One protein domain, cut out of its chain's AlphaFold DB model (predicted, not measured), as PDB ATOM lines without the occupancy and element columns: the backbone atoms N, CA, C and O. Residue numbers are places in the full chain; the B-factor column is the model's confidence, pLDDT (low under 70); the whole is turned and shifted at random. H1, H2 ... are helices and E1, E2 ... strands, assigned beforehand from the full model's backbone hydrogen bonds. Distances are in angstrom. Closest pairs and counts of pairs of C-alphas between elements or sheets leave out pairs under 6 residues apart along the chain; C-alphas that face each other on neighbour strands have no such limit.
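This is residues 13 to 153 of the 286 residues of the protein "Hypothetical protein" of Symbiodinium microadriaticum (UniProt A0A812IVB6). Two strongly twisted sheets lie face to face as a sandwich, E1, E3, E8, E5 and E6 in one and E2, E9, E4 and E7 in the other, their strands nearly aligned. The tip of the long loop of residues 80 to 109 lies at one end of the longest axis and the short helix H1 at the other. The strands form a jelly roll, one long hairpin wound over both sheets in four nested antiparallel pairs: E2 with E9, E3 with E8, E4 with E7, E5 with E6. The printed part has 141 residues, along the chain E1 E2 E3 H1 E4 E5 E6 E7 E8 E9; the class is mostly strand, though under half of the residues are in named elements. It is compact, with a radius of gyration of the C-alphas of 14.9 A, and elongated, spanning 51 by 33 by 26 A.

The mixed sheet begins with edge strand E1, residues 19 to 24, parallel to E3, residues 39 to 46, at 19 degrees; N 20 and O 40 are 2.8 A apart. E3 is antiparallel to E8, residues 133 to 140, with N 43 and O 136 at 2.8 A. E8 is antiparallel to E5, residues 72 to 79, with N 76 and O 137 at 2.9 A. E5 forms a hairpin with edge strand E6, residues 110 to 115, with N 75 and O 112 at 2.8 A. In the antiparallel sheet, edge strand E2, residues 30 to 35, is the neighbour of E9, residues 144 to 151, with N 33 and O 146 at 2.9 A. E9 is the neighbour of E4, residues 61 to 70, with N 65 and O 149 at 2.8 A, and E4 of edge strand E7, residues 124 to 128, with N 62 and O 127 at 2.8 A. The facing parts of the sheets are 9.0 A centre to centre, with planes 21 degrees apart. H1, residues 50 to 53, is on neither sheet, only just so for the second, with 4 pairs of C-alphas within 10 A; its one O i to N i+3 pair is within hydrogen-bond range, and it is too short for an O i to N i+4 pair.

E1 begins at C-alpha 19, (19.727, -5.621, 19.127). E4, the longest strand, measures 27.7 A from C-alpha 61 to C-alpha 70; E3 measures 23.5 A and E5 23.4 A. E9 ends at C-alpha 151, (38.231, 10.155, 20.640).

The C-alphas of Ile 51 and Gly 96 are farthest apart, at 51.0 A. The printed part has no cut. The link E5 to E6 is long, with 30 residues. Residue 80 and residues 117 to 123 are under 70 in pLDDT; the mean of the printed part is 87.6.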
ATOM      1  N   HIS A  13      19.463  -7.800  10.495       91.06
ATOM      2  CA  HIS A  13      19.975  -8.122  11.827       91.06
ATOM      3  C   HIS A  13      19.899  -6.956  12.806       91.06
ATOM      4  O   HIS A  13      19.917  -7.192  14.007       91.06
ATOM      5  N   GLU A  14      19.839  -5.718  12.319       92.19
ATOM      6  CA  GLU A  14      19.693  -4.537  13.169       92.19
ATOM      7  C   GLU A  14      18.317  -4.448  13.828       92.19
ATOM      8  O   GLU A  14      18.190  -3.778  14.847       92.19
ATOM      9  N   ASP A  15      17.318  -5.131  13.268       92.38
ATOM     10  CA  ASP A  15      15.936  -5.117  13.746       92.38
ATOM     11  C   ASP A  15      15.612  -6.359  14.605       92.38
ATOM     12  O   ASP A  15      14.465  -6.587  14.997       92.38
ATOM     13  N   TYR A  16      16.616  -7.189  14.916       93.88
ATOM     14  CA  TYR A  16      16.446  -8.340  15.801       93.88
ATOM     15  C   TYR A  16      16.101  -7.899  17.234       93.88
ATOM     16  O   TYR A  16      16.628  -6.903  17.725       93.88
ATOM     17  N   PRO A  17      15.296  -8.681  17.979       93.94
ATOM     18  CA  PRO A  17      14.827  -8.296  19.316       93.94
ATOM     19  C   PRO A  17      15.942  -8.175  20.369       93.94
ATOM     20  O   PRO A  17      15.740  -7.582  21.426       93.94
ATOM     21  N   ASN A  18      17.110  -8.763  20.110       94.12
ATOM     22  CA  ASN A  18      18.297  -8.699  20.960       94.12
ATOM     23  C   ASN A  18      19.305  -7.623  20.513       94.12
ATOM     24  O   ASN A  18      20.407  -7.542  21.058       94.12
ATOM     25  N   VAL A  19      18.947  -6.789  19.537       96.44
ATOM     26  CA  VAL A  19      19.727  -5.621  19.127       96.44
ATOM     27  C   VAL A  19      19.084  -4.366  19.701       96.44
ATOM     28  O   VAL A  19      17.889  -4.135  19.559       96.44
ATOM     29  N   GLY A  20      19.882  -3.592  20.434       93.38
ATOM     30  CA  GLY A  20      19.448  -2.350  21.057       93.38
ATOM     31  C   GLY A  20      19.368  -1.184  20.074       93.38
ATOM     32  O   GLY A  20      19.800  -1.277  18.924       93.38
ATOM     33  N   ASP A  21      18.864  -0.057  20.573       94.00
ATOM     34  CA  ASP A  21      18.738   1.173  19.797       94.00
ATOM     35  C   ASP A  21      20.080   1.651  19.221       94.00
ATOM     36  O   ASP A  21      21.158   1.433  19.783       94.00
ATOM     37  N   ARG A  22      19.996   2.365  18.095       94.50
ATOM     38  CA  ARG A  22      21.134   3.046  17.468       94.50
ATOM     39  C   ARG A  22      21.437   4.319  18.252       94.50
ATOM     40  O   ARG A  22      20.681   5.285  18.169       94.50
ATOM     41  N   LEU A  23      22.538   4.324  18.993       96.06
ATOM     42  CA  LEU A  23      22.944   5.452  19.827       96.06
ATOM     43  C   LEU A  23      24.132   6.186  19.211       96.06
ATOM     44  O   LEU A  23      25.075   5.565  18.733       96.06
ATOM     45  N   GLU A  24      24.106   7.513  19.241       95.25
ATOM     46  CA  GLU A  24      25.266   8.329  18.887       95.25
ATOM     47  C   GLU A  24      26.136   8.561  20.126       95.25
ATOM     48  O   GLU A  24      25.609   8.798  21.214       95.25
ATOM     49  N   ILE A  25      27.457   8.488  19.961       95.12
ATOM     50  CA  ILE A  25      28.438   8.828  20.996       95.12
ATOM     51  C   ILE A  25      29.255  10.037  20.549       95.12
ATOM     52  O   ILE A  25      29.712  10.103  19.403       95.12
ATOM     53  N   ARG A  26      29.421  11.008  21.450       93.19
ATOM     54  CA  ARG A  26      30.165  12.236  21.159       93.19
ATOM     55  C   ARG A  26      31.667  12.013  21.281       93.19
ATOM     56  O   ARG A  26      32.128  11.140  22.011       93.19
ATOM     57  N   ASP A  27      32.437  12.842  20.584       91.44
ATOM     58  CA  ASP A  27      33.895  12.809  20.681       91.44
ATOM     59  C   ASP A  27      34.364  13.082  22.122       91.44
ATOM     60  O   ASP A  27      33.927  14.038  22.766       91.44
ATOM     61  N   GLY A  28      35.213  12.196  22.639       89.69
ATOM     62  CA  GLY A  28      35.725  12.206  24.008       89.69
ATOM     63  C   GLY A  28      34.736  11.732  25.080       89.69
ATOM     64  O   GLY A  28      35.124  11.583  26.240       89.69
ATOM     65  N   GLU A  29      33.477  11.461  24.738       92.50
ATOM     66  CA  GLU A  29      32.494  10.967  25.700       92.50
ATOM     67  C   GLU A  29      32.826   9.534  26.127       92.50
ATOM     68  O   GLU A  29      33.177   8.694  25.302       92.50
ATOM     69  N   THR A  30      32.704   9.252  27.426       92.44
ATOM     70  CA  THR A  30      32.814   7.895  27.975       92.44
ATOM     71  C   THR A  30      31.462   7.469  28.520       92.44
ATOM     72  O   THR A  30      30.944   8.092  29.447       92.44
ATOM     73  N   VAL A  31      30.892   6.406  27.957       94.94
ATOM     74  CA  VAL A  31      29.551   5.915  28.306       94.94
ATOM     75  C   VAL A  31      29.623   4.543  28.958       94.94
ATOM     76  O   VAL A  31      30.268   3.647  28.426       94.94
ATOM     77  N   TYR A  32      28.930   4.365  30.083       95.06
ATOM     78  CA  TYR A  32      28.747   3.068  30.743       95.06
ATOM     79  C   TYR A  32      27.446   2.399  30.282       95.06
ATOM     80  O   TYR A  32      26.402   3.059  30.207       95.06
ATOM     81  N   ARG A  33      27.476   1.085  30.025       96.00
ATOM     82  CA  ARG A  33      26.281   0.262  29.780       96.00
ATOM     83  C   ARG A  33      26.424  -1.145  30.357       96.00
ATOM     84  O   ARG A  33      27.433  -1.811  30.142       96.00
ATOM     85  N   ASP A  34      25.349  -1.635  30.965       95.44
ATOM     86  CA  ASP A  34      25.119  -3.070  31.151       95.44
ATOM     87  C   ASP A  34      24.590  -3.686  29.853       95.44
ATOM     88  O   ASP A  34      23.714  -3.106  29.210       95.44
ATOM     89  N   ILE A  35      25.079  -4.870  29.489       95.50
ATOM     90  CA  ILE A  35      24.645  -5.621  28.307       95.50
ATOM     91  C   ILE A  35      24.221  -7.035  28.710       95.50
ATOM     92  O   ILE A  35      24.908  -7.735  29.456       95.50
ATOM     93  N   ARG A  36      23.037  -7.435  28.240       95.38
ATOM     94  CA  ARG A  36      22.463  -8.763  28.501       95.38
ATOM     95  C   ARG A  36      23.165  -9.840  27.658       95.38
ATOM     96  O   ARG A  36      23.777  -9.501  26.644       95.38
ATOM     97  N   PRO A  37      23.032 -11.127  28.024       93.19
ATOM     98  CA  PRO A  37      23.629 -12.219  27.275       93.19
ATOM     99  C   PRO A  37      23.024 -12.278  25.880       93.19
ATOM    100  O   PRO A  37      21.808 -12.156  25.721       93.19
ATOM    101  N   ASN A  38      23.874 -12.500  24.886       93.00
ATOM    102  CA  ASN A  38      23.514 -12.566  23.478       93.00
ATOM    103  C   ASN A  38      22.809 -11.302  22.943       93.00
ATOM    104  O   ASN A  38      22.030 -11.394  21.993       93.00
ATOM    105  N   ASN A  39      23.082 -10.132  23.527       96.25
ATOM    106  CA  ASN A  39      22.591  -8.852  23.022       96.25
ATOM    107  C   ASN A  39      23.697  -8.052  22.332       96.25
ATOM    108  O   ASN A  39      24.886  -8.231  22.601       96.25
ATOM    109  N   THR A  40      23.281  -7.125  21.468       97.44
ATOM    110  CA  THR A  40      24.166  -6.166  20.796       97.44
ATOM    111  C   THR A  40      23.702  -4.738  21.054       97.44
ATOM    112  O   THR A  40      22.524  -4.436  20.897       97.44
ATOM    113  N   HIS A  41      24.622  -3.838  21.389       97.88
ATOM    114  CA  HIS A  41      24.394  -2.393  21.364       97.88
ATOM    115  C   HIS A  41      25.011  -1.776  20.111       97.88
ATOM    116  O   HIS A  41      26.141  -2.110  19.746       97.88
ATOM    117  N   LEU A  42      24.286  -0.852  19.480       96.88
ATOM    118  CA  LEU A  42      24.712  -0.176  18.260       96.88
ATOM    119  C   LEU A  42      25.155   1.257  18.568       96.88
ATOM    120  O   LEU A  42      24.387   2.046  19.117       96.88
ATOM    121  N   TRP A  43      26.382   1.596  18.175       96.31
ATOM    122  CA  TRP A  43      26.991   2.907  18.386       96.31
ATOM    123  C   TRP A  43      27.414   3.555  17.075       96.31
ATOM    124  O   TRP A  43      28.131   2.965  16.264       96.31
ATOM    125  N   PHE A  44      27.004   4.800  16.885       94.69
ATOM    126  CA  PHE A  44      27.423   5.641  15.780       94.69
ATOM    127  C   PHE A  44      28.367   6.724  16.281       94.69
ATOM    128  O   PHE A  44      28.059   7.434  17.233       94.69
ATOM    129  N   TYR A  45      29.495   6.876  15.598       93.44
ATOM    130  CA  TYR A  45      30.406   7.988  15.821       93.44
ATOM    131  C   TYR A  45      30.678   8.716  14.513       93.44
ATOM    132  O   TYR A  45      30.962   8.095  13.478       93.44
ATOM    133  N   LYS A  46      30.625  10.047  14.579       92.12
ATOM    134  CA  LYS A  46      30.964  10.935  13.477       92.12
ATOM    135  C   LYS A  46      31.985  11.966  13.938       92.12
ATOM    136  O   LYS A  46      31.743  12.691  14.892       92.12
ATOM    137  N   ASN A  47      33.090  12.060  13.206       89.44
ATOM    138  CA  ASN A  47      34.050  13.138  13.374       89.44
ATOM    139  C   ASN A  47      33.746  14.261  12.369       89.44
ATOM    140  O   ASN A  47      33.735  14.028  11.157       89.44
ATOM    141  N   GLU A  48      33.496  15.463  12.882       85.19
ATOM    142  CA  GLU A  48      33.329  16.697  12.103       85.19
ATOM    143  C   GLU A  48      34.448  17.724  12.363       85.19
ATOM    144  O   GLU A  48      34.461  18.789  11.750       85.19
ATOM    145  N   ASP A  49      35.399  17.413  13.248       85.25
ATOM    146  CA  ASP A  49      36.471  18.316  13.646       85.25
ATOM    147  C   ASP A  49      37.572  18.386  12.580       85.25
ATOM    148  O   ASP A  49      38.395  17.482  12.399       85.25
ATOM    149  N   VAL A  50      37.607  19.523  11.889       82.81
ATOM    150  CA  VAL A  50      38.582  19.841  10.841       82.81
ATOM    151  C   VAL A  50      40.016  19.883  11.373       82.81
ATOM    152  O   VAL A  50      40.941  19.551  10.630       82.81
ATOM    153  N   ILE A  51      40.224  20.237  12.645       84.31
ATOM    154  CA  ILE A  51      41.560  20.295  13.248       84.31
ATOM    155  C   ILE A  51      42.159  18.888  13.289       84.31
ATOM    156  O   ILE A  51      43.269  18.685  12.799       84.31
ATOM    157  N   THR A  52      41.404  17.903  13.785       83.44
ATOM    158  CA  THR A  52      41.858  16.500  13.823       83.44
ATOM    159  C   THR A  52      42.056  15.913  12.422       83.44
ATOM    160  O   THR A  52      43.010  15.171  12.188       83.44
ATOM    161  N   MET A  53      41.222  16.294  11.445       82.31
ATOM    162  CA  MET A  53      41.353  15.838  10.053       82.31
ATOM    163  C   MET A  53      42.589  16.395   9.327       82.31
ATOM    164  O   MET A  53      43.091  15.746   8.402       82.31
ATOM    165  N   ASN A  54      43.076  17.566   9.746       85.75
ATOM    166  CA  ASN A  54      44.259  18.228   9.190       85.75
ATOM    167  C   ASN A  54      45.569  17.825   9.884       85.75
ATOM    168  O   ASN A  54      46.639  18.275   9.468       85.75
ATOM    169  N   GLN A  55      45.516  16.989  10.926       85.81
ATOM    170  CA  GLN A  55      46.729  16.462  11.544       85.81
ATOM    171  C   GLN A  55      47.522  15.586  10.552       85.81
ATOM    172  O   GLN A  55      46.931  14.951   9.672       85.81
ATOM    173  N   PRO A  56      48.859  15.503  10.700       87.19
ATOM    174  CA  PRO A  56      49.677  14.554   9.949       87.19
ATOM    175  C   PRO A  56      49.161  13.116  10.086       87.19
ATOM    176  O   PRO A  56      48.680  12.734  11.152       87.19
ATOM    177  N   ASP A  57      49.336  12.287   9.053       84.81
ATOM    178  CA  ASP A  57      48.811  10.907   9.009       84.81
ATOM    179  C   ASP A  57      49.189  10.048  10.225       84.81
ATOM    180  O   ASP A  57      48.402   9.217  10.674       84.81
ATOM    181  N   GLN A  58      50.372  10.279  10.797       85.00
ATOM    182  CA  GLN A  58      50.842   9.589  12.003       85.00
ATOM    183  C   GLN A  58      49.984   9.860  13.255       85.00
ATOM    184  O   GLN A  58      49.926   9.009  14.145       85.00
ATOM    185  N   TYR A  59      49.302  11.010  13.312       86.00
ATOM    186  CA  TYR A  59      48.443  11.441  14.423       86.00
ATOM    187  C   TYR A  59      46.954  11.437  14.067       86.00
ATOM    188  O   TYR A  59      46.117  11.345  14.958       86.00
ATOM    189  N   ARG A  60      46.619  11.446  12.771       88.69
ATOM    190  CA  ARG A  60      45.249  11.397  12.254       88.69
ATOM    191  C   ARG A  60      44.611  10.019  12.458       88.69
ATOM    192  O   ARG A  60      44.481   9.198  11.541       88.69
ATOM    193  N   LYS A  61      44.212   9.755  13.695       88.81
ATOM    194  CA  LYS A  61      43.673   8.483  14.176       88.81
ATOM    195  C   LYS A  61      42.424   8.717  15.020       88.81
ATOM    196  O   LYS A  61      42.125   9.833  15.419       88.81
ATOM    197  N   VAL A  62      41.697   7.641  15.278       89.31
ATOM    198  CA  VAL A  62      40.625   7.576  16.270       89.31
ATOM    199  C   VAL A  62      41.016   6.524  17.287       89.31
ATOM    200  O   VAL A  62      41.373   5.405  16.911       89.31
ATOM    201  N   ILE A  63      40.936   6.886  18.561       90.75
ATOM    202  CA  ILE A  63      40.948   5.937  19.664       90.75
ATOM    203  C   ILE A  63      39.525   5.427  19.853       90.75
ATOM    204  O   ILE A  63      38.600   6.214  20.040       90.75
ATOM    205  N   ILE A  64      39.367   4.108  19.813       91.00
ATOM    206  CA  ILE A  64      38.173   3.412  20.291       91.00
ATOM    207  C   ILE A  64      38.616   2.613  21.511       91.00
ATOM    208  O   ILE A  64      39.341   1.626  21.380       91.00
ATOM    209  N   ASN A  65      38.227   3.070  22.694       91.31
ATOM    210  CA  ASN A  65      38.536   2.416  23.957       91.31
ATOM    211  C   ASN A  65      37.276   1.711  24.458       91.31
ATOM    212  O   ASN A  65      36.311   2.376  24.835       91.31
ATOM    213  N   LEU A  66      37.270   0.380  24.414       91.38
ATOM    214  CA  LEU A  66      36.203  -0.443  24.976       91.38
ATOM    215  C   LEU A  66      36.786  -1.185  26.175       91.38
ATOM    216  O   LEU A  66      37.639  -2.053  26.011       91.38
ATOM    217  N   GLU A  67      36.315  -0.849  27.368       90.44
ATOM    218  CA  GLU A  67      36.751  -1.496  28.600       90.44
ATOM    219  C   GLU A  67      35.601  -2.315  29.190       90.44
ATOM    220  O   GLU A  67      34.555  -1.751  29.522       90.44
ATOM    221  N   PRO A  68      35.757  -3.631  29.387       89.88
ATOM    222  CA  PRO A  68      34.817  -4.379  30.200       89.88
ATOM    223  C   PRO A  68      34.958  -3.977  31.676       89.88
ATOM    224  O   PRO A  68      36.055  -3.881  32.229       89.88
ATOM    225  N   CYS A  69      33.820  -3.762  32.325       88.44
ATOM    226  CA  CYS A  69      33.680  -3.584  33.772       88.44
ATOM    227  C   CYS A  69      33.385  -4.925  34.468       88.44
ATOM    228  O   CYS A  69      33.712  -5.128  35.641       88.44
ATOM    229  N   ARG A  70      32.729  -5.832  33.727       88.44
ATOM    230  CA  ARG A  70      32.427  -7.223  34.079       88.44
ATOM    231  C   ARG A  70      32.217  -8.027  32.796       88.44
ATOM    232  O   ARG A  70      31.548  -7.532  31.890       88.44
ATOM    233  N   GLY A  71      32.666  -9.280  32.793       86.75
ATOM    234  CA  GLY A  71      32.418 -10.227  31.707       86.75
ATOM    235  C   GLY A  71      33.214  -9.917  30.439       86.75
ATOM    236  O   GLY A  71      34.113  -9.075  30.444       86.75
ATOM    237  N   VAL A  72      32.876 -10.618  29.359       87.75
ATOM    238  CA  VAL A  72      33.563 -10.523  28.064       87.75
ATOM    239  C   VAL A  72      32.707  -9.729  27.091       87.75
ATOM    240  O   VAL A  72      31.506  -9.985  26.940       87.75
ATOM    241  N   VAL A  73      33.321  -8.776  26.399       91.31
ATOM    242  CA  VAL A  73      32.655  -7.972  25.371       91.31
ATOM    243  C   VAL A  73      33.425  -8.025  24.063       91.31
ATOM    244  O   VAL A  73      34.648  -8.113  24.034       91.31
ATOM    245  N   TYR A  74      32.689  -7.962  22.965       92.25
ATOM    246  CA  TYR A  74      33.232  -7.960  21.621       92.25
ATOM    247  C   TYR A  74      33.012  -6.600  20.982       92.25
ATOM    248  O   TYR A  74      31.886  -6.099  20.953       92.25
ATOM    249  N   LEU A  75      34.078  -6.037  20.422       91.88
ATOM    250  CA  LEU A  75      34.042  -4.819  19.631       91.88
ATOM    251  C   LEU A  75      34.049  -5.169  18.148       91.88
ATOM    252  O   LEU A  75      35.019  -5.731  17.643       91.88
ATOM    253  N   PHE A  76      33.014  -4.748  17.434       92.38
ATOM    254  CA  PHE A  76      32.967  -4.801  15.982       92.38
ATOM    255  C   PHE A  76      32.910  -3.386  15.431       92.38
ATOM    256  O   PHE A  76      32.061  -2.592  15.835       92.38
ATOM    257  N   VAL A  77      33.765  -3.074  14.461       90.19
ATOM    258  CA  VAL A  77      33.806  -1.751  13.833       90.19
ATOM    259  C   VAL A  77      33.702  -1.888  12.325       90.19
ATOM    260  O   VAL A  77      34.449  -2.635  11.684       90.19
ATOM    261  N   ARG A  78      32.804  -1.100  11.737       89.38
ATOM    262  CA  ARG A  78      32.695  -0.902  10.298       89.38
ATOM    263  C   ARG A  78      32.995   0.542   9.938       89.38
ATOM    264  O   ARG A  78      32.427   1.478  10.499       89.38
ATOM    265  N   LYS A  79      33.833   0.704   8.918       82.44
ATOM    266  CA  LYS A  79      34.052   1.979   8.242       82.44
ATOM    267  C   LYS A  79      33.133   2.070   7.013       82.44
ATOM    268  O   LYS A  79      32.843   1.064   6.369       82.44
ATOM    269  N   THR A  80      32.661   3.281   6.717       67.62
ATOM    270  CA  THR A  80      32.139   3.720   5.401       67.62
ATOM    271  C   THR A  80      30.812   3.179   4.819       67.62
ATOM    272  O   THR A  80      30.533   3.521   3.671       67.62
ATOM    273  N   ARG A  81      29.908   2.459   5.511       71.50
ATOM    274  CA  ARG A  81      28.569   2.108   4.941       71.50
ATOM    275  C   ARG A  81      27.459   1.944   5.987       71.50
ATOM    276  O   ARG A  81      27.754   1.760   7.153       71.50
ATOM    277  N   ARG A  82      26.197   1.973   5.525       71.38
ATOM    278  CA  ARG A  82      24.971   2.119   6.340       71.38
ATOM    279  C   ARG A  82      24.662   0.973   7.315       71.38
ATOM    280  O   ARG A  82      24.123   1.294   8.364       71.38
ATOM    281  N   CYS A  83      24.971  -0.296   7.007       87.69
ATOM    282  CA  CYS A  83      24.659  -1.372   7.962       87.69
ATOM    283  C   CYS A  83      25.736  -1.504   9.043       87.69
ATOM    284  O   CYS A  83      26.931  -1.522   8.720       87.69
ATOM    285  N   TYR A  84      25.319  -1.714  10.281       93.00
ATOM    286  CA  TYR A  84      26.196  -2.069  11.390       93.00
ATOM    287  C   TYR A  84      26.819  -3.462  11.196       93.00
ATOM    288  O   TYR A  84      26.267  -4.293  10.463       93.00
ATOM    289  N   PRO A  85      27.974  -3.741  11.829       93.25
ATOM    290  CA  PRO A  85      28.510  -5.098  11.905       93.25
ATOM    291  C   PRO A  85      27.476  -6.106  12.422       93.25
ATOM    292  O   PRO A  85      26.649  -5.762  13.268       93.25
ATOM    293  N   ASN A  86      27.526  -7.347  11.932       93.00
ATOM    294  CA  ASN A  86      26.619  -8.411  12.369       93.00
ATOM    295  C   ASN A  86      27.367  -9.481  13.181       93.00
ATOM    296  O   ASN A  86      27.915 -10.411  12.577       93.00
ATOM    297  N   PRO A  87      27.364  -9.400  14.524       92.31
ATOM    298  CA  PRO A  87      28.022 -10.397  15.372       92.31
ATOM    299  C   PRO A  87      27.413 -11.797  15.208       92.31
ATOM    300  O   PRO A  87      28.142 -12.785  15.175       92.31
ATOM    301  N   TYR A  88      26.101 -11.899  14.983       92.56
ATOM    302  CA  TYR A  88      25.380 -13.174  14.848       92.56
ATOM    303  C   TYR A  88      25.724 -13.953  13.573       92.56
ATOM    304  O   TYR A  88      25.378 -15.123  13.432       92.56
ATOM    305  N   SER A  89      26.401 -13.318  12.613       91.75
ATOM    306  CA  SER A  89      26.885 -14.014  11.416       91.75
ATOM    307  C   SER A  89      28.079 -14.934  11.694       91.75
ATOM    308  O   SER A  89      28.316 -15.874  10.933       91.75
ATOM    309  N   CYS A  90      28.800 -14.690  12.790       90.06
ATOM    310  CA  CYS A  90      30.039 -15.382  13.125       90.06
ATOM    311  C   CYS A  90      30.124 -15.895  14.562       90.06
ATOM    312  O   CYS A  90      30.952 -16.768  14.827       90.06
ATOM    313  N   ILE A  91      29.285 -15.377  15.460       90.00
ATOM    314  CA  ILE A  91      29.171 -15.834  16.838       90.00
ATOM    315  C   ILE A  91      27.819 -16.518  17.026       90.00
ATOM    316  O   ILE A  91      26.769 -15.909  16.834       90.00
ATOM    317  N   ASP A  92      27.868 -17.786  17.420       87.69
ATOM    318  CA  ASP A  92      26.730 -18.563  17.896       87.69
ATOM    319  C   ASP A  92      27.049 -19.049  19.311       87.69
ATOM    320  O   ASP A  92      28.112 -19.622  19.557       87.69
ATOM    321  N   THR A  93      26.154 -18.760  20.247       84.62
ATOM    322  CA  THR A  93      26.284 -19.108  21.668       84.62
ATOM    323  C   THR A  93      25.271 -20.161  22.098       84.62
ATOM    324  O   THR A  93      25.172 -20.473  23.283       84.62
ATOM    325  N   ARG A  94      24.490 -20.712  21.158       84.44
ATOM    326  CA  ARG A  94      23.501 -21.741  21.472       84.44
ATOM    327  C   ARG A  94      24.207 -23.033  21.895       84.44
ATOM    328  O   ARG A  94      25.106 -23.474  21.176       84.44
ATOM    329  N   PRO A  95      23.765 -23.673  22.995       82.88
ATOM    330  CA  PRO A  95      24.341 -24.930  23.452       82.88
ATOM    331  C   PRO A  95      24.386 -25.994  22.349       82.88
ATOM    332  O   PRO A  95      23.354 -26.309  21.750       82.88
ATOM    333  N   GLY A  96      25.570 -26.544  22.082       82.94
ATOM    334  CA  GLY A  96      25.809 -27.557  21.048       82.94
ATOM    335  C   GLY A  96      26.052 -27.015  19.633       82.94
ATOM    336  O   GLY A  96      26.291 -27.806  18.720       82.94
ATOM    337  N   PHE A  97      26.002 -25.696  19.437       82.69
ATOM    338  CA  PHE A  97      26.297 -25.012  18.170       82.69
ATOM    339  C   PHE A  97      27.316 -23.883  18.352       82.69
ATOM    340  O   PHE A  97      27.436 -23.015  17.485       82.69
ATOM    341  N   GLU A  98      28.044 -23.878  19.470       87.38
ATOM    342  CA  GLU A  98      28.960 -22.809  19.827       87.38
ATOM    343  C   GLU A  98      30.014 -22.620  18.737       87.38
ATOM    344  O   GLU A  98      30.817 -23.508  18.437       87.38
ATOM    345  N   ARG A  99      30.019 -21.435  18.131       85.25
ATOM    346  CA  ARG A  99      30.950 -21.098  17.059       85.25
ATOM    347  C   ARG A  99      31.378 -19.654  17.187       85.25
ATOM    348  O   ARG A  99      30.544 -18.775  17.370       85.25
ATOM    349  N   ARG A 100      32.678 -19.413  17.041       84.25
ATOM    350  CA  ARG A 100      33.272 -18.076  16.975       84.25
ATOM    351  C   ARG A 100      34.292 -18.073  15.842       84.25
ATOM    352  O   ARG A 100      35.363 -18.651  15.989       84.25
ATOM    353  N   ASP A 101      33.940 -17.477  14.707       84.50
ATOM    354  CA  ASP A 101      34.841 -17.375  13.551       84.50
ATOM    355  C   ASP A 101      34.869 -15.951  12.992       84.50
ATOM    356  O   ASP A 101      34.007 -15.540  12.213       84.50
ATOM    357  N   ALA A 102      35.907 -15.209  13.381       77.69
ATOM    358  CA  ALA A 102      36.133 -13.822  12.988       77.69
ATOM    359  C   ALA A 102      36.066 -13.592  11.468       77.69
ATOM    360  O   ALA A 102      35.585 -12.546  11.026       77.69
ATOM    361  N   ALA A 103      36.512 -14.562  10.660       81.50
ATOM    362  CA  ALA A 103      36.542 -14.434   9.205       81.50
ATOM    363  C   ALA A 103      35.135 -14.424   8.584       81.50
ATOM    364  O   ALA A 103      34.947 -13.925   7.474       81.50
ATOM    365  N   LEU A 104      34.136 -14.940   9.305       86.62
ATOM    366  CA  LEU A 104      32.746 -15.000   8.858       86.62
ATOM    367  C   LEU A 104      31.930 -13.765   9.262       86.62
ATOM    368  O   LEU A 104      30.766 -13.656   8.870       86.62
ATOM    369  N   CYS A 105      32.509 -12.833  10.031       87.00
ATOM    370  CA  CYS A 105      31.784 -11.684  10.561       87.00
ATOM    371  C   CYS A 105      31.411 -10.697   9.452       87.00
ATOM    372  O   CYS A 105      32.201  -9.858   9.007       87.00
ATOM    373  N   ARG A 106      30.153 -10.766   9.014       88.44
ATOM    374  CA  ARG A 106      29.610  -9.886   7.983       88.44
ATOM    375  C   ARG A 106      29.692  -8.430   8.422       88.44
ATOM    376  O   ARG A 106      29.439  -8.074   9.573       88.44
ATOM    377  N   TRP A 107      30.031  -7.586   7.450       87.00
ATOM    378  CA  TRP A 107      30.074  -6.129   7.594       87.00
ATOM    379  C   TRP A 107      31.041  -5.616   8.664       87.00
ATOM    380  O   TRP A 107      30.893  -4.489   9.128       87.00
ATOM    381  N   THR A 108      32.063  -6.397   9.002       85.62
ATOM    382  CA  THR A 108      33.074  -6.044  10.000       85.62
ATOM    383  C   THR A 108      34.395  -5.716   9.310       85.62
ATOM    384  O   THR A 108      34.832  -6.460   8.440       85.62
ATOM    385  N   HIS A 109      35.017  -4.589   9.664       84.56
ATOM    386  CA  HIS A 109      36.397  -4.281   9.255       84.56
ATOM    387  C   HIS A 109      37.392  -4.614  10.367       84.56
ATOM    388  O   HIS A 109      38.495  -5.064  10.079       84.56
ATOM    389  N   PHE A 110      36.997  -4.385  11.622       83.31
ATOM    390  CA  PHE A 110      37.805  -4.676  12.802       83.31
ATOM    391  C   PHE A 110      36.950  -5.428  13.814       83.31
ATOM    392  O   PHE A 110      35.817  -5.019  14.077       83.31
ATOM    393  N   LEU A 111      37.503  -6.507  14.359       85.62
ATOM    394  CA  LEU A 111      36.929  -7.288  15.445       85.62
ATOM    395  C   LEU A 111      37.968  -7.409  16.552       85.62
ATOM    396  O   LEU A 111      39.128  -7.709  16.273       85.62
ATOM    397  N   SER A 112      37.536  -7.234  17.793       85.12
ATOM    398  CA  SER A 112      38.308  -7.622  18.963       85.12
ATOM    399  C   SER A 112      37.406  -8.260  20.012       85.12
ATOM    400  O   SER A 112      36.300  -7.783  20.262       85.12
ATOM    401  N   GLU A 113      37.880  -9.357  20.592       86.31
ATOM    402  CA  GLU A 113      37.363  -9.930  21.833       86.31
ATOM    403  C   GLU A 113      38.133  -9.307  22.994       86.31
ATOM    404  O   GLU A 113      39.361  -9.258  22.937       86.31
ATOM    405  N   ILE A 114      37.416  -8.823  24.006       84.25
ATOM    406  CA  ILE A 114      38.003  -8.166  25.171       84.25
ATOM    407  C   ILE A 114      37.510  -8.881  26.424       84.25
ATOM    408  O   ILE A 114      36.330  -8.804  26.787       84.25
ATOM    409  N   ASP A 115      38.433  -9.571  27.081       81.50
ATOM    410  CA  ASP A 115      38.219 -10.297  28.325       81.50
ATOM    411  C   ASP A 115      39.108  -9.680  29.403       81.50
ATOM    412  O   ASP A 115      40.224 -10.129  29.663       81.50
ATOM    413  N   GLY A 116      38.593  -8.661  30.089       71.00
ATOM    414  CA  GLY A 116      39.353  -7.964  31.128       71.00
ATOM    415  C   GLY A 116      39.744  -8.837  32.331       71.00
ATOM    416  O   GLY A 116      40.550  -8.409  33.152       71.00
ATOM    417  N   SER A 117      39.208 -10.057  32.465       69.75
ATOM    418  CA  SER A 117      39.665 -10.994  33.501       69.75
ATOM    419  C   SER A 117      40.989 -11.677  33.134       69.75
ATOM    420  O   SER A 117      41.722 -12.125  34.018       69.75
ATOM    421  N   ARG A 118      41.309 -11.746  31.836       67.69
ATOM    422  CA  ARG A 118      42.507 -12.404  31.292       67.69
ATOM    423  C   ARG A 118      43.483 -11.440  30.642       67.69
ATOM    424  O   ARG A 118      44.686 -11.699  30.660       67.69
ATOM    425  N   ASP A 119      42.982 -10.355  30.068       59.78
ATOM    426  CA  ASP A 119      43.800  -9.366  29.393       59.78
ATOM    427  C   ASP A 119      44.731  -8.718  30.427       59.78
ATOM    428  O   ASP A 119      44.310  -8.143  31.423       59.78
ATOM    429  N   GLY A 120      46.044  -8.842  30.244       52.38
ATOM    430  CA  GLY A 120      47.018  -8.291  31.199       52.38
ATOM    431  C   GLY A 120      47.158  -6.767  31.115       52.38
ATOM    432  O   GLY A 120      47.757  -6.153  31.997       52.38
ATOM    433  N   SER A 121      46.615  -6.158  30.059       58.06
ATOM    434  CA  SER A 121      46.757  -4.743  29.724       58.06
ATOM    435  C   SER A 121      45.432  -4.167  29.222       58.06
ATOM    436  O   SER A 121      44.697  -4.882  28.541       58.06
ATOM    437  N   PRO A 122      45.144  -2.885  29.481       55.75
ATOM    438  CA  PRO A 122      43.934  -2.260  28.974       55.75
ATOM    439  C   PRO A 122      43.969  -2.118  27.446       55.75
ATOM    440  O   PRO A 122      45.007  -1.832  26.843       55.75
ATOM    441  N   THR A 123      42.818  -2.350  26.821       66.25
ATOM    442  CA  THR A 123      42.653  -2.480  25.372       66.25
ATOM    443  C   THR A 123      42.030  -1.222  24.776       66.25
ATOM    444  O   THR A 123      40.817  -1.027  24.840       66.25
ATOM    445  N   PHE A 124      42.844  -0.394  24.126       72.94
ATOM    446  CA  PHE A 124      42.346   0.652  23.234       72.94
ATOM    447  C   PHE A 124      42.890   0.441  21.828       72.94
ATOM    448  O   PHE A 124      44.031   0.015  21.631       72.94
ATOM    449  N   PHE A 125      42.060   0.747  20.837       80.81
ATOM    450  CA  PHE A 125      42.398   0.573  19.434       80.81
ATOM    451  C   PHE A 125      42.660   1.924  18.806       80.81
ATOM    452  O   PHE A 125      41.784   2.786  18.772       80.81
ATOM    453  N   GLU A 126      43.858   2.081  18.259       83.12
ATOM    454  CA  GLU A 126      44.174   3.184  17.371       83.12
ATOM    455  C   GLU A 126      43.909   2.805  15.934       83.12
ATOM    456  O   GLU A 126      44.562   1.942  15.347       83.12
ATOM    457  N   VAL A 127      42.953   3.503  15.352       81.88
ATOM    458  CA  VAL A 127      42.480   3.212  14.017       81.88
ATOM    459  C   VAL A 127      42.733   4.442  13.148       81.88
ATOM    460  O   VAL A 127      42.354   5.540  13.551       81.88
ATOM    461  N   PRO A 128      43.333   4.315  11.947       81.12
ATOM    462  CA  PRO A 128      43.495   5.461  11.057       81.12
ATOM    463  C   PRO A 128      42.146   6.129  10.787       81.12
ATOM    464  O   PRO A 128      41.184   5.427  10.431       81.12
ATOM    465  N   LEU A 129      42.089   7.460  10.911       80.44
ATOM    466  CA  LEU A 129      40.906   8.278  10.613       80.44
ATOM    467  C   LEU A 129      40.762   8.425   9.085       80.44
ATOM    468  O   LEU A 129      40.811   9.502   8.507       80.44
ATOM    469  N   SER A 130      40.608   7.287   8.404       80.25
ATOM    470  CA  SER A 130      40.348   7.198   6.963       80.25
ATOM    471  C   SER A 130      38.866   7.374   6.616       80.25
ATOM    472  O   SER A 130      38.491   7.410   5.446       80.25
ATOM    473  N   SER A 131      38.005   7.460   7.632       82.06
ATOM    474  CA  SER A 131      36.581   7.732   7.503       82.06
ATOM    475  C   SER A 131      36.128   8.651   8.625       82.06
ATOM    476  O   SER A 131      36.545   8.487   9.766       82.06
ATOM    477  N   THR A 132      35.221   9.570   8.315       86.25
ATOM    478  CA  THR A 132      34.571  10.433   9.308       86.25
ATOM    479  C   THR A 132      33.415   9.745  10.023       86.25
ATOM    480  O   THR A 132      32.862  10.325  10.945       86.25
ATOM    481  N   LYS A 133      33.018   8.531   9.612       90.50
ATOM    482  CA  LYS A 133      31.873   7.800  10.172       90.50
ATOM    483  C   LYS A 133      32.256   6.376  10.548       90.50
ATOM    484  O   LYS A 133      32.769   5.628   9.712       90.50
ATOM    485  N   HIS A 134      31.915   5.993  11.770       90.81
ATOM    486  CA  HIS A 134      32.143   4.662  12.311       90.81
ATOM    487  C   HIS A 134      30.823   4.079  12.817       90.81
ATOM    488  O   HIS A 134      30.090   4.731  13.557       90.81
ATOM    489  N   PHE A 135      30.531   2.853  12.385       93.25
ATOM    490  CA  PHE A 135      29.384   2.067  12.832       93.25
ATOM    491  C   PHE A 135      29.921   0.929  13.683       93.25
ATOM    492  O   PHE A 135      30.729   0.126  13.209       93.25
ATOM    493  N   ILE A 136      29.520   0.899  14.942       93.75
ATOM    494  CA  ILE A 136      30.130   0.061  15.964       93.75
ATOM    495  C   ILE A 136      29.046  -0.815  16.569       93.75
ATOM    496  O   ILE A 136      27.965  -0.334  16.898       93.75
ATOM    497  N   ALA A 137      29.332  -2.102  16.701       95.56
ATOM    498  CA  ALA A 137      28.489  -3.028  17.437       95.56
ATOM    499  C   ALA A 137      29.291  -3.566  18.623       95.56
ATOM    500  O   ALA A 137      30.395  -4.081  18.443       95.56
ATOM    501  N   VAL A 138      28.740  -3.419  19.827       96.31
ATOM    502  CA  VAL A 138      29.267  -4.052  21.038       96.31
ATOM    503  C   VAL A 138      28.360  -5.225  21.367       96.31
ATOM    504  O   VAL A 138      27.171  -5.028  21.607       96.31
ATOM    505  N   TYR A 139      28.907  -6.433  21.350       95.81
ATOM    506  CA  TYR A 139      28.171  -7.671  21.609       95.81
ATOM    507  C   TYR A 139      28.713  -8.356  22.858       95.81
ATOM    508  O   TYR A 139      29.913  -8.291  23.126       95.81
ATOM    509  N   SER A 140      27.855  -9.052  23.600       93.38
ATOM    510  CA  SER A 140      28.312  -9.932  24.672       93.38
ATOM    511  C   SER A 140      27.594 -11.278  24.632       93.38
ATOM    512  O   SER A 140      26.368 -11.302  24.508       93.38
ATOM    513  N   PRO A 141      28.323 -12.403  24.752       89.88
ATOM    514  CA  PRO A 141      27.706 -13.718  24.895       89.88
ATOM    515  C   PRO A 141      27.025 -13.887  26.261       89.88
ATOM    516  O   PRO A 141      26.051 -14.628  26.359       89.88
ATOM    517  N   ASP A 142      27.485 -13.154  27.279       90.00
ATOM    518  CA  ASP A 142      27.116 -13.306  28.686       90.00
ATOM    519  C   ASP A 142      26.614 -11.986  29.297       90.00
ATOM    520  O   ASP A 142      26.588 -10.939  28.655       90.00
ATOM    521  N   ASN A 143      26.196 -12.021  30.565       91.06
ATOM    522  CA  ASN A 143      25.826 -10.810  31.301       91.06
ATOM    523  C   ASN A 143      27.074  -9.984  31.626       91.06
ATOM    524  O   ASN A 143      27.810 -10.288  32.569       91.06
ATOM    525  N   SER A 144      27.251  -8.883  30.908       92.44
ATOM    526  CA  SER A 144      28.466  -8.073  30.976       92.44
ATOM    527  C   SER A 144      28.142  -6.603  31.210       92.44
ATOM    528  O   SER A 144      26.985  -6.181  31.195       92.44
ATOM    529  N   ALA A 145      29.172  -5.816  31.476       93.19
ATOM    530  CA  ALA A 145      29.084  -4.365  31.544       93.19
ATOM    531  C   ALA A 145      30.359  -3.773  30.955       93.19
ATOM    532  O   ALA A 145      31.425  -4.377  31.092       93.19
ATOM    533  N   TYR A 146      30.262  -2.616  30.309       93.75
ATOM    534  CA  TYR A 146      31.405  -1.979  29.664       93.75
ATOM    535  C   TYR A 146      31.322  -0.454  29.692       93.75
ATOM    536  O   TYR A 146      30.237   0.127  29.793       93.75
ATOM    537  N   THR A 147      32.480   0.182  29.530       94.38
ATOM    538  CA  THR A 147      32.608   1.579  29.121       94.38
ATOM    539  C   THR A 147      33.123   1.673  27.694       94.38
ATOM    540  O   THR A 147      33.990   0.907  27.280       94.38
ATOM    541  N   LEU A 148      32.569   2.606  26.922       94.25
ATOM    542  CA  LEU A 148      33.027   2.925  25.573       94.25
ATOM    543  C   LEU A 148      33.425   4.397  25.517       94.25
ATOM    544  O   LEU A 148      32.626   5.261  25.874       94.25
ATOM    545  N   THR A 149      34.631   4.666  25.029       93.56
ATOM    546  CA  THR A 149      35.121   6.010  24.712       93.56
ATOM    547  C   THR A 149      35.572   6.045  23.263       93.56
ATOM    548  O   THR A 149      36.278   5.142  22.809       93.56
ATOM    549  N   ILE A 150      35.202   7.099  22.536       92.50
ATOM    550  CA  ILE A 150      35.708   7.344  21.182       92.50
ATOM    551  C   ILE A 150      36.271   8.752  21.107       92.50
ATOM    552  O   ILE A 150      35.601   9.696  21.508       92.50
ATOM    553  N   LEU A 151      37.500   8.891  20.618       92.06
ATOM    554  CA  LEU A 151      38.231  10.155  20.640       92.06
ATOM    555  C   LEU A 151      39.109  10.296  19.394       92.06
ATOM    556  O   LEU A 151      39.975   9.456  19.151       92.06
ATOM    557  N   ALA A 152      38.912  11.364  18.624       90.81
ATOM    558  CA  ALA A 152      39.784  11.701  17.499       90.81
ATOM    559  C   ALA A 152      41.018  12.518  17.902       90.81
ATOM    560  O   ALA A 152      42.073  12.358  17.291       90.81
ATOM    561  N   ASP A 153      40.927  13.369  18.930       88.56
ATOM    562  CA  ASP A 153      42.104  14.062  19.466       88.56
ATOM    563  C   ASP A 153      42.907  13.128  20.383       88.56
ATOM    564  O   ASP A 153      42.853  13.193  21.614       88.56
TER     565      ASP A 153